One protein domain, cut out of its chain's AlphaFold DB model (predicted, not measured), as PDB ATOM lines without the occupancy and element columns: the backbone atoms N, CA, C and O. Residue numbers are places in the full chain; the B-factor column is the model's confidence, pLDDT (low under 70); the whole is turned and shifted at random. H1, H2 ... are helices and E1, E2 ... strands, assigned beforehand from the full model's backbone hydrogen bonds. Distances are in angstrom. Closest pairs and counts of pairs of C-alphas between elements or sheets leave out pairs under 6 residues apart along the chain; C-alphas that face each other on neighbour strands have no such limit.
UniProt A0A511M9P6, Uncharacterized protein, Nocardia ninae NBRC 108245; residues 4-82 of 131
ATOM      1  N   THR A   4     -44.712  -6.510   2.729       89.88
ATOM      2  CA  THR A   4     -43.267  -6.306   2.544       89.88
ATOM      3  C   THR A   4     -42.412  -7.536   2.873       89.88
ATOM      4  O   THR A   4     -41.409  -7.768   2.209       89.88
ATOM      5  N   GLU A   5     -42.781  -8.335   3.878       89.06
ATOM      6  CA  GLU A   5     -42.017  -9.538   4.257       89.06
ATOM      7  C   GLU A   5     -42.159 -10.630   3.193       89.06
ATOM      8  O   GLU A   5     -41.173 -11.244   2.796       89.06
ATOM      9  N   ALA A   6     -43.380 -10.824   2.688       90.19
ATOM     10  CA  ALA A   6     -43.655 -11.789   1.627       90.19
ATOM     11  C   ALA A   6     -42.945 -11.409   0.314       90.19
ATOM     12  O   ALA A   6     -42.381 -12.269  -0.361       90.19
ATOM     13  N   GLU A   7     -42.914 -10.117  -0.026       92.81
ATOM     14  CA  GLU A   7     -42.176  -9.601  -1.186       92.81
ATOM     15  C   GLU A   7     -40.658  -9.808  -1.046       92.81
ATOM     16  O   GLU A   7     -39.992 -10.191  -2.010       92.81
ATOM     17  N   GLN A   8     -40.102  -9.596   0.153       94.00
ATOM     18  CA  GLN A   8     -38.684  -9.843   0.432       94.00
ATOM     19  C   GLN A   8     -38.330 -11.327   0.334       94.00
ATOM     20  O   GLN A   8     -37.305 -11.673  -0.253       94.00
ATOM     21  N   GLU A   9     -39.178 -12.205   0.868       92.75
ATOM     22  CA  GLU A   9     -38.990 -13.652   0.782       92.75
ATOM     23  C   GLU A   9     -39.038 -14.133  -0.672       92.75
ATOM     24  O   GLU A   9     -38.141 -14.846  -1.126       92.75
ATOM     25  N   GLN A  10     -40.033 -13.676  -1.438       94.38
ATOM     26  CA  GLN A  10     -40.116 -13.951  -2.870       94.38
ATOM     27  C   GLN A  10     -38.854 -13.477  -3.598       94.38
ATOM     28  O   GLN A  10     -38.286 -14.220  -4.403       94.38
ATOM     29  N   ARG A  11     -38.393 -12.252  -3.315       95.94
ATOM     30  CA  ARG A  11     -37.190 -11.703  -3.941       95.94
ATOM     31  C   ARG A  11     -35.957 -12.545  -3.625       95.94
ATOM     32  O   ARG A  11     -35.209 -12.873  -4.541       95.94
ATOM     33  N   ALA A  12     -35.787 -12.947  -2.368       94.38
ATOM     34  CA  ALA A  12     -34.675 -13.789  -1.940       94.38
ATOM     35  C   ALA A  12     -34.675 -15.151  -2.653       94.38
ATOM     36  O   ALA A  12     -33.621 -15.622  -3.075       94.38
ATOM     37  N   GLN A  13     -35.848 -15.760  -2.848       95.44
ATOM     38  CA  GLN A  13     -35.975 -17.017  -3.593       95.44
ATOM     39  C   GLN A  13     -35.615 -16.853  -5.074       95.44
ATOM     40  O   GLN A  13     -34.886 -17.678  -5.624       95.44
ATOM     41  N   ILE A  14     -36.072 -15.776  -5.718       96.56
ATOM     42  CA  ILE A  14     -35.709 -15.468  -7.110       96.56
ATOM     43  C   ILE A  14     -34.197 -15.245  -7.234       96.56
ATOM     44  O   ILE A  14     -33.565 -15.810  -8.126       96.56
ATOM     45  N   ASP A  15     -33.598 -14.476  -6.325       95.25
ATOM     46  CA  ASP A  15     -32.156 -14.215  -6.332       95.25
ATOM     47  C   ASP A  15     -31.344 -15.505  -6.083       95.25
ATOM     48  O   ASP A  15     -30.313 -15.719  -6.727       95.25
ATOM     49  N   ALA A  16     -31.836 -16.412  -5.231       94.44
ATOM     50  CA  ALA A  16     -31.221 -17.721  -5.006       94.44
ATOM     51  C   ALA A  16     -31.258 -18.610  -6.261       94.44
ATOM     52  O   ALA A  16     -30.242 -19.211  -6.609       94.44
ATOM     53  N   ILE A  17     -32.384 -18.653  -6.984       95.50
ATOM     54  CA  ILE A  17     -32.488 -19.367  -8.271       95.50
ATOM     55  C   ILE A  17     -31.561 -18.727  -9.307       95.50
ATOM     56  O   ILE A  17     -30.831 -19.414 -10.016       95.50
ATOM     57  N   LYS A  18     -31.531 -17.397  -9.388       93.88
ATOM     58  CA  LYS A  18     -30.659 -16.682 -10.324       93.88
ATOM     59  C   LYS A  18     -29.181 -17.007 -10.102       93.88
ATOM     60  O   LYS A  18     -28.434 -17.133 -11.072       93.88
ATOM     61  N   ALA A  19     -28.753 -17.186  -8.852       90.31
ATOM     62  CA  ALA A  19     -27.378 -17.558  -8.521       90.31
ATOM     63  C   ALA A  19     -26.966 -18.942  -9.067       90.31
ATOM     64  O   ALA A  19     -25.774 -19.195  -9.258       90.31
ATOM     65  N   THR A  20     -27.920 -19.826  -9.384       90.50
ATOM     66  CA  THR A  20     -27.638 -21.131 -10.007       90.50
ATOM     67  C   THR A  20     -27.488 -21.055 -11.529       90.50
ATOM     68  O   THR A  20     -27.211 -22.070 -12.163       90.50
ATOM     69  N   LEU A  21     -27.689 -19.876 -12.129       90.88
ATOM     70  CA  LEU A  21     -27.645 -19.651 -13.577       90.88
ATOM     71  C   LEU A  21     -26.323 -19.019 -14.056       90.88
ATOM     72  O   LEU A  21     -26.196 -18.651 -15.224       90.88
ATOM     73  N   VAL A  22     -25.328 -18.884 -13.176       87.06
ATOM     74  CA  VAL A  22     -24.003 -18.336 -13.510       87.06
ATOM     75  C   VAL A  22     -23.077 -19.465 -13.944       87.06
ATOM     76  O   VAL A  22     -22.921 -20.418 -13.199       87.06
ATOM     77  N   ASN A  23     -22.427 -19.360 -15.111       81.25
ATOM     78  CA  ASN A  23     -21.523 -20.399 -15.643       81.25
ATOM     79  C   ASN A  23     -22.100 -21.819 -15.503       81.25
ATOM     80  O   ASN A  23     -21.424 -22.742 -15.038       81.25
ATOM     81  N   VAL A  24     -23.373 -21.977 -15.879       81.81
ATOM     82  CA  VAL A  24     -24.072 -23.265 -15.827       81.81
ATOM     83  C   VAL A  24     -23.251 -24.288 -16.608       81.81
ATOM     84  O   VAL A  24     -22.750 -23.949 -17.680       81.81
ATOM     85  N   PRO A  25     -23.080 -25.530 -16.124       74.81
ATOM     86  CA  PRO A  25     -22.396 -26.560 -16.897       74.81
ATOM     87  C   PRO A  25     -22.989 -26.665 -18.312       74.81
ATOM     88  O   PRO A  25     -24.183 -26.918 -18.472       74.81
ATOM     89  N   GLY A  26     -22.173 -26.395 -19.334       71.25
ATOM     90  CA  GLY A  26     -22.583 -26.466 -20.735       71.25
ATOM     91  C   GLY A  26     -22.395 -27.866 -21.321       71.25
ATOM     92  O   GLY A  26     -22.118 -28.834 -20.611       71.25
ATOM     93  N   MET A  27     -22.511 -27.986 -22.646       60.09
ATOM     94  CA  MET A  27     -22.084 -29.203 -23.343       60.09
ATOM     95  C   MET A  27     -20.551 -29.303 -23.338       60.09
ATOM     96  O   MET A  27     -19.859 -28.422 -23.846       60.09
ATOM     97  N   GLY A  28     -20.018 -30.404 -22.804       66.06
ATOM     98  CA  GLY A  28     -18.575 -30.644 -22.721       66.06
ATOM     99  C   GLY A  28     -17.909 -29.892 -21.562       66.06
ATOM    100  O   GLY A  28     -18.432 -29.872 -20.453       66.06
ATOM    101  N   SER A  29     -16.730 -29.309 -21.809       61.28
ATOM    102  CA  SER A  29     -15.914 -28.613 -20.797       61.28
ATOM    103  C   SER A  29     -16.122 -27.095 -20.744       61.28
ATOM    104  O   SER A  29     -15.503 -26.436 -19.911       61.28
ATOM    105  N   SER A  30     -16.948 -26.523 -21.628       66.06
ATOM    106  CA  SER A  30     -17.215 -25.081 -21.639       66.06
ATOM    107  C   SER A  30     -18.453 -24.770 -20.799       66.06
ATOM    108  O   SER A  30     -19.518 -25.326 -21.084       66.06
ATOM    109  N   PRO A  31     -18.372 -23.875 -19.801       74.12
ATOM    110  CA  PRO A  31     -19.566 -23.384 -19.130       74.12
ATOM    111  C   PRO A  31     -20.475 -22.668 -20.139       74.12
ATOM    112  O   PRO A  31     -20.013 -21.961 -21.038       74.12
ATOM    113  N   GLY A  32     -21.778 -22.888 -20.000       77.31
ATOM    114  CA  GLY A  32     -22.816 -22.129 -20.667       77.31
ATOM    115  C   GLY A  32     -22.959 -20.767 -20.000       77.31
ATOM    116  O   GLY A  32     -23.231 -20.664 -18.801       77.31
ATOM    117  N   THR A  33     -22.787 -19.716 -20.789       81.38
ATOM    118  CA  THR A  33     -22.936 -18.347 -20.310       81.38
ATOM    119  C   THR A  33     -24.366 -17.868 -20.508       81.38
ATOM    120  O   THR A  33     -24.839 -17.768 -21.640       81.38
ATOM    121  N   ILE A  34     -25.041 -17.515 -19.414       85.69
ATOM    122  CA  ILE A  34     -26.370 -16.898 -19.448       85.69
ATOM    123  C   ILE A  34     -26.214 -15.396 -19.168       85.69
ATOM    124  O   ILE A  34     -25.721 -15.022 -18.099       85.69
ATOM    125  N   PRO A  35     -26.624 -14.510 -20.095       86.06
ATOM    126  CA  PRO A  35     -26.630 -13.072 -19.855       86.06
ATOM    127  C   PRO A  35     -27.427 -12.701 -18.592       86.06
ATOM    128  O   PRO A  35     -28.535 -13.214 -18.416       86.06
ATOM    129  N   PRO A  36     -26.954 -11.763 -17.746       86.31
ATOM    130  CA  PRO A  36     -27.642 -11.415 -16.501       86.31
ATOM    131  C   PRO A  36     -29.127 -11.026 -16.642       86.31
ATOM    132  O   PRO A  36     -29.912 -11.449 -15.790       86.31
ATOM    133  N   PRO A  37     -29.558 -10.285 -17.688       90.56
ATOM    134  CA  PRO A  37     -30.982  -9.998 -17.888       90.56
ATOM    135  C   PRO A  37     -31.808 -11.258 -18.169       90.56
ATOM    136  O   PRO A  37     -32.924 -11.387 -17.679       90.56
ATOM    137  N   LEU A  38     -31.249 -12.207 -18.922       91.38
ATOM    138  CA  LEU A  38     -31.926 -13.461 -19.243       91.38
ATOM    139  C   LEU A  38     -31.998 -14.389 -18.022       91.38
ATOM    140  O   LEU A  38     -33.015 -15.040 -17.806       91.38
ATOM    141  N   ALA A  39     -30.956 -14.391 -17.185       92.25
ATOM    142  CA  ALA A  39     -30.954 -15.124 -15.922       92.25
ATOM    143  C   ALA A  39     -32.064 -14.648 -14.966       92.25
ATOM    144  O   ALA A  39     -32.687 -15.479 -14.314       92.25
ATOM    145  N   GLU A  40     -32.356 -13.339 -14.908       94.94
ATOM    146  CA  GLU A  40     -33.490 -12.809 -14.126       94.94
ATOM    147  C   GLU A  40     -34.821 -13.378 -14.636       94.94
ATOM    148  O   GLU A  40     -35.606 -13.906 -13.853       94.94
ATOM    149  N   VAL A  41     -35.050 -13.328 -15.953       96.50
ATOM    150  CA  VAL A  41     -36.286 -13.836 -16.571       96.50
ATOM    151  C   VAL A  41     -36.470 -15.326 -16.279       96.50
ATOM    152  O   VAL A  41     -37.554 -15.757 -15.891       96.50
ATOM    153  N   PHE A  42     -35.405 -16.118 -16.411       95.88
ATOM    154  CA  PHE A  42     -35.447 -17.549 -16.108       95.88
ATOM    155  C   PHE A  42     -35.662 -17.838 -14.624       95.88
ATOM    156  O   PHE A  42     -36.339 -18.811 -14.297       95.88
ATOM    157  N   ALA A  43     -35.101 -17.032 -13.724       96.75
ATOM    158  CA  ALA A  43     -35.288 -17.204 -12.289       96.75
ATOM    159  C   ALA A  43     -36.731 -16.906 -11.859       96.75
ATOM    160  O   ALA A  43     -37.312 -17.688 -11.108       96.75
ATOM    161  N   ILE A  44     -37.330 -15.834 -12.392       97.44
ATOM    162  CA  ILE A  44     -38.747 -15.506 -12.176       97.44
ATOM    163  C   ILE A  44     -39.629 -16.656 -12.669       97.44
ATOM    164  O   ILE A  44     -40.439 -17.178 -11.907       97.44
ATOM    165  N   HIS A  45     -39.415 -17.108 -13.906       97.75
ATOM    166  CA  HIS A  45     -40.205 -18.196 -14.476       97.75
ATOM    167  C   HIS A  45     -40.088 -19.495 -13.657       97.75
ATOM    168  O   HIS A  45     -41.087 -20.136 -13.350       97.75
ATOM    169  N   GLN A  46     -38.879 -19.876 -13.239       97.38
ATOM    170  CA  GLN A  46     -38.672 -21.052 -12.389       97.38
ATOM    171  C   GLN A  46     -39.341 -20.914 -11.015       97.38
ATOM    172  O   GLN A  46     -39.921 -21.881 -10.518       97.38
ATOM    173  N   TYR A  47     -39.306 -19.724 -10.412       97.19
ATOM    174  CA  TYR A  47     -40.012 -19.460  -9.162       97.19
ATOM    175  C   TYR A  47     -41.529 -19.664  -9.310       97.19
ATOM    176  O   TYR A  47     -42.139 -20.309  -8.450       97.19
ATOM    177  N   GLU A  48     -42.120 -19.168 -10.403       97.06
ATOM    178  CA  GLU A  48     -43.540 -19.351 -10.749       97.06
ATOM    179  C   GLU A  48     -43.898 -20.826 -10.981       97.06
ATOM    180  O   GLU A  48     -44.983 -21.262 -10.602       97.06
ATOM    181  N   LEU A  49     -42.966 -21.616 -11.524       98.00
ATOM    182  CA  LEU A  49     -43.094 -23.073 -11.648       98.00
ATOM    183  C   LEU A  49     -42.953 -23.824 -10.310       98.00
ATOM    184  O   LEU A  49     -43.112 -25.043 -10.272       98.00
ATOM    185  N   GLY A  50     -42.653 -23.126  -9.211       96.56
ATOM    186  CA  GLY A  50     -42.501 -23.719  -7.882       96.56
ATOM    187  C   GLY A  50     -41.085 -24.198  -7.551       96.56
ATOM    188  O   GLY A  50     -40.892 -24.824  -6.511       96.56
ATOM    189  N   VAL A  51     -40.081 -23.892  -8.381       96.81
ATOM    190  CA  VAL A  51     -38.676 -24.203  -8.071       96.81
ATOM    191  C   VAL A  51     -38.230 -23.370  -6.873       96.81
ATOM    192  O   VAL A  51     -38.523 -22.176  -6.784       96.81
ATOM    193  N   ARG A  52     -37.519 -23.999  -5.939       94.00
ATOM    194  CA  ARG A  52     -36.909 -23.353  -4.774       94.00
ATOM    195  C   ARG A  52     -35.483 -23.860  -4.625       94.00
ATOM    196  O   ARG A  52     -35.207 -25.022  -4.918       94.00
ATOM    197  N   VAL A  53     -34.593 -22.985  -4.173       93.12
ATOM    198  CA  VAL A  53     -33.217 -23.349  -3.826       93.12
ATOM    199  C   VAL A  53     -33.139 -23.428  -2.312       93.12
ATOM    200  O   VAL A  53     -33.432 -22.448  -1.634       93.12
ATOM    201  N   ASP A  54     -32.744 -24.588  -1.796       93.12
ATOM    202  CA  ASP A  54     -32.399 -24.763  -0.388       93.12
ATOM    203  C   ASP A  54     -30.868 -24.742  -0.246       93.12
ATOM    204  O   ASP A  54     -30.204 -25.720  -0.616       93.12
ATOM    205  N   PRO A  55     -30.278 -23.647   0.265       86.56
ATOM    206  CA  PRO A  55     -28.833 -23.546   0.433       86.56
ATOM    207  C   PRO A  55     -28.253 -24.612   1.367       86.56
ATOM    208  O   PRO A  55     -27.088 -24.968   1.211       86.56
ATOM    209  N   ALA A  56     -29.042 -25.148   2.307       90.69
ATOM    210  CA  ALA A  56     -28.576 -26.173   3.239       90.69
ATOM    211  C   ALA A  56     -28.349 -27.533   2.559       90.69
ATOM    212  O   ALA A  56     -27.609 -28.364   3.082       90.69
ATOM    213  N   LEU A  57     -28.959 -27.754   1.390       93.81
ATOM    214  CA  LEU A  57     -28.778 -28.961   0.578       93.81
ATOM    215  C   LEU A  57     -27.720 -28.791  -0.522       93.81
ATOM    216  O   LEU A  57     -27.420 -29.747  -1.242       93.81
ATOM    217  N   ALA A  58     -27.161 -27.589  -0.690       92.06
ATOM    218  CA  ALA A  58     -26.118 -27.352  -1.675       92.06
ATOM    219  C   ALA A  58     -24.880 -28.206  -1.360       92.06
ATOM    220  O   ALA A  58     -24.484 -28.364  -0.212       92.06
ATOM    221  N   THR A  59     -24.240 -28.751  -2.394       94.44
ATOM    222  CA  THR A  59     -22.973 -29.507  -2.272       94.44
ATOM    223  C   THR A  59     -21.810 -28.820  -2.984       94.44
ATOM    224  O   THR A  59     -20.669 -29.271  -2.908       94.44
ATOM    225  N   LYS A  60     -22.090 -27.714  -3.683       92.69
ATOM    226  CA  LYS A  60     -21.120 -26.921  -4.437       92.69
ATOM    227  C   LYS A  60     -21.412 -25.435  -4.285       92.69
ATOM    228  O   LYS A  60     -22.568 -25.047  -4.126       92.69
ATOM    229  N   LYS A  61     -20.375 -24.614  -4.435       91.19
ATOM    230  CA  LYS A  61     -20.475 -23.153  -4.562       91.19
ATOM    231  C   LYS A  61     -19.891 -22.685  -5.889       91.19
ATOM    232  O   LYS A  61     -18.986 -23.316  -6.434       91.19
ATOM    233  N   TYR A  62     -20.401 -21.570  -6.401       89.00
ATOM    234  CA  TYR A  62     -19.764 -20.877  -7.515       89.00
ATOM    235  C   TYR A  62     -18.530 -20.129  -7.007       89.00
ATOM    236  O   TYR A  62     -18.637 -19.246  -6.157       89.00
ATOM    237  N   GLN A  63     -17.367 -20.468  -7.550       89.19
ATOM    238  CA  GLN A  63     -16.122 -19.751  -7.342       89.19
ATOM    239  C   GLN A  63     -15.883 -18.820  -8.541       89.19
ATOM    240  O   GLN A  63     -15.768 -19.294  -9.679       89.19
ATOM    241  N   PRO A  64     -15.810 -17.493  -8.325       86.81
ATOM    242  CA  PRO A  64     -15.562 -16.542  -9.398       86.81
ATOM    243  C   PRO A  64     -14.151 -16.720  -9.988       86.81
ATOM    244  O   PRO A  64     -13.277 -17.304  -9.345       86.81
ATOM    245  N   PRO A  65     -13.892 -16.177 -11.190       86.56
ATOM    246  CA  PRO A  65     -12.560 -16.168 -11.781       86.56
ATOM    247  C   PRO A  65     -11.501 -15.624 -10.815       86.56
ATOM    248  O   PRO A  65     -11.672 -14.545 -10.241       86.56
ATOM    249  N   PHE A  66     -10.388 -16.346 -10.688       85.38
ATOM    250  CA  PHE A  66      -9.239 -15.928  -9.878       85.38
ATOM    251  C   PHE A  66      -8.546 -14.674 -10.437       85.38
ATOM    252  O   PHE A  66      -8.056 -13.834  -9.688       85.38
ATOM    253  N   ARG A  67      -8.519 -14.538 -11.768       82.38
ATOM    254  CA  ARG A  67      -7.946 -13.397 -12.495       82.38
ATOM    255  C   ARG A  67      -8.863 -12.961 -13.635       82.38
ATOM    256  O   ARG A  67      -9.701 -13.729 -14.113       82.38
ATOM    257  N   GLY A  68      -8.644 -11.734 -14.097       82.69
ATOM    258  CA  GLY A  68      -9.402 -11.129 -15.188       82.69
ATOM    259  C   GLY A  68     -10.764 -10.574 -14.746       82.69
ATOM    260  O   GLY A  68     -11.031 -10.448 -13.549       82.69
ATOM    261  N   PRO A  69     -11.635 -10.209 -15.704       82.38
ATOM    262  CA  PRO A  69     -12.916  -9.578 -15.407       82.38
ATOM    263  C   PRO A  69     -13.824 -10.467 -14.549       82.38
ATOM    264  O   PRO A  69     -14.086 -11.621 -14.893       82.38
ATOM    265  N   ARG A  70     -14.365  -9.916 -13.457       78.56
ATOM    266  CA  ARG A  70     -15.375 -10.579 -12.616       78.56
ATOM    267  C   ARG A  70     -16.753 -10.425 -13.255       78.56
ATOM    268  O   ARG A  70     -17.552  -9.589 -12.850       78.56
ATOM    269  N   SER A  71     -16.993 -11.196 -14.306       81.75
ATOM    270  CA  SER A  71     -18.217 -11.152 -15.100       81.75
ATOM    271  C   SER A  71     -18.778 -12.555 -15.297       81.75
ATOM    272  O   SER A  71     -18.015 -13.518 -15.348       81.75
ATOM    273  N   ALA A  72     -20.098 -12.663 -15.470       74.94
ATOM    274  CA  ALA A  72     -20.768 -13.914 -15.830       74.94
ATOM    275  C   ALA A  72     -20.287 -14.479 -17.181       74.94
ATOM    276  O   ALA A  72     -20.509 -15.646 -17.457       74.94
ATOM    277  N   TYR A  73     -19.614 -13.671 -18.010       80.56
ATOM    278  CA  TYR A  73     -19.024 -14.110 -19.278       80.56
ATOM    279  C   TYR A  73     -17.607 -14.673 -19.152       80.56
ATOM    280  O   TYR A  73     -17.038 -15.092 -20.155       80.56
ATOM    281  N   ASN A  74     -17.010 -14.662 -17.958       84.56
ATOM    282  CA  ASN A  74     -15.662 -15.177 -17.773       84.56
ATOM    283  C   ASN A  74     -15.709 -16.695 -17.496       84.56
ATOM    284  O   ASN A  74     -16.137 -17.100 -16.409       84.56
ATOM    285  N   PRO A  75     -15.232 -17.541 -18.432       79.50
ATOM    286  CA  PRO A  75     -15.319 -18.993 -18.308       79.50
ATOM    287  C   PRO A  75     -14.371 -19.564 -17.244       79.50
ATOM    288  O   PRO A  75     -14.454 -20.746 -16.932       79.50
ATOM    289  N   ALA A  76     -13.473 -18.752 -16.672       84.25
ATOM    290  CA  ALA A  76     -12.600 -19.188 -15.585       84.25
ATOM    291  C   ALA A  76     -13.324 -19.313 -14.229       84.25
ATOM    292  O   ALA A  76     -12.757 -19.865 -13.285       84.25
ATOM    293  N   GLY A  77     -14.555 -18.800 -14.115       86.56
ATOM    294  CA  GLY A  77     -15.424 -19.065 -12.969       86.56
ATOM    295  C   GLY A  77     -15.996 -20.479 -13.040       86.56
ATOM    296  O   GLY A  77     -16.420 -20.919 -14.107       86.56
ATOM    297  N   ARG A  78     -16.032 -21.195 -11.916       86.88
ATOM    298  CA  ARG A  78     -16.398 -22.621 -11.879       86.88
ATOM    299  C   ARG A  78     -17.147 -22.982 -10.605       86.88
ATOM    300  O   ARG A  78     -17.022 -22.293  -9.601       86.88
ATOM    301  N   TYR A  79     -17.879 -24.090 -10.621       89.31
ATOM    302  CA  TYR A  79     -18.456 -24.659  -9.403       89.31
ATOM    303  C   TYR A  79     -17.464 -25.612  -8.734       89.31
ATOM    304  O   TYR A  79     -16.978 -26.545  -9.374       89.31
ATOM    305  N   VAL A  80     -17.192 -25.389  -7.451       91.44
ATOM    306  CA  VAL A  80     -16.275 -26.178  -6.609       91.44
ATOM    307  C   VAL A  80     -17.031 -26.787  -5.421       91.44
ATOM    308  O   VAL A  80     -18.138 -26.321  -5.130       91.44
ATOM    309  N   PRO A  81     -16.496 -27.824  -4.747       95.19
ATOM    310  CA  PRO A  81     -17.023 -28.290  -3.461       95.19
ATOM    311  C   PRO A  81     -17.206 -27.145  -2.451       95.19
ATOM    312  O   PRO A  81     -16.526 -26.123  -2.533       95.19
ATOM    313  N   LEU A  82     -18.155 -27.280  -1.518       93.75
ATOM    314  CA  LEU A  82     -18.446 -26.217  -0.542       93.75
ATOM    315  C   LEU A  82     -17.255 -25.872   0.363       93.75
ATOM    316  O   LEU A  82     -17.107 -24.715   0.751       93.75
TER     317      LEU A  82
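AT A GLANCE: This is residues 4 to 82 of the 131 residues of an uncharacterized protein of Nocardia ninae NBRC 108245 (UniProt A0A511M9P6). Two helices, H1 and H2, meet at a steep angle at one end of the model, and a small two-stranded hairpin, E1 with E2, stands toward the other end, with long loops joining the parts. The last part of H1, residues 13 to 18, packs on H2, while its first residues, 4 to 9, stick out free. The printed part has 79 residues with two named helices followed by two named strands, in the order H1, H2, E1, E2; the strands are antiparallel, and the class is mixed, helices and strands, with under half of the residues in named elements. The whole is only just compact, close to loose, with a radius of gyration of the C-alphas of 13.5 A and spans of 39 by 26 by 23 A.

HOW THE PARTS SIT: H1, residues 4 to 19, touches H2, residues 36 to 48, with residues 13 to 18 alone. Their closest C-alphas are those of Lys 18 and Ala 43, 5.1 A apart. They run opposite ways at a steep tilt of 60 degrees, and their centres are 11.6 A apart. In both H1 and H2 every O i to N i+4 pair is within hydrogen-bond range. In the long link between them, residues 24 to 25 pair with residues 31 to 32, antiparallel. E1, residues 60 to 63, and E2, residues 78 to 81, form a hairpin of antiparallel strands, with 138 degrees between their directions. C-alphas 60 and 81 face each other at 4.4 A; N 63 and O 78, 2.8 A apart, and N 80 and O 61, 2.9 A apart, are within hydrogen-bond range. H1 and E1 are only just apart, their closest C-alphas at 8.4 A. E2 is apart from H1 and from H2.

IN THESE COORDINATES: H1 begins at C-alpha 4 at (-43.267, -6.306, 2.544) and measures 22.4 A from first to last C-alpha. H2 measures 18.7 A and begins at C-alpha 36 at (-27.642, -11.415, -16.501). E1 measures 9.2 A from C-alpha 60 to C-alpha 63. E2 measures 10.2 A and ends at C-alpha 81 at (-17.023, -28.290, -3.461).

THE WHOLE: The two C-alphas farthest apart are those of Thr 4 and Gly 28, at 42.9 A. The printed part has no cut. Three links are long: H1 to H2 with 16 residues, H2 to E1 with 11, and E1 to E2 with 14. The mean pLDDT of the printed part is 88.2, and residues 27 to 30 are under 70, where the model's confidence is low.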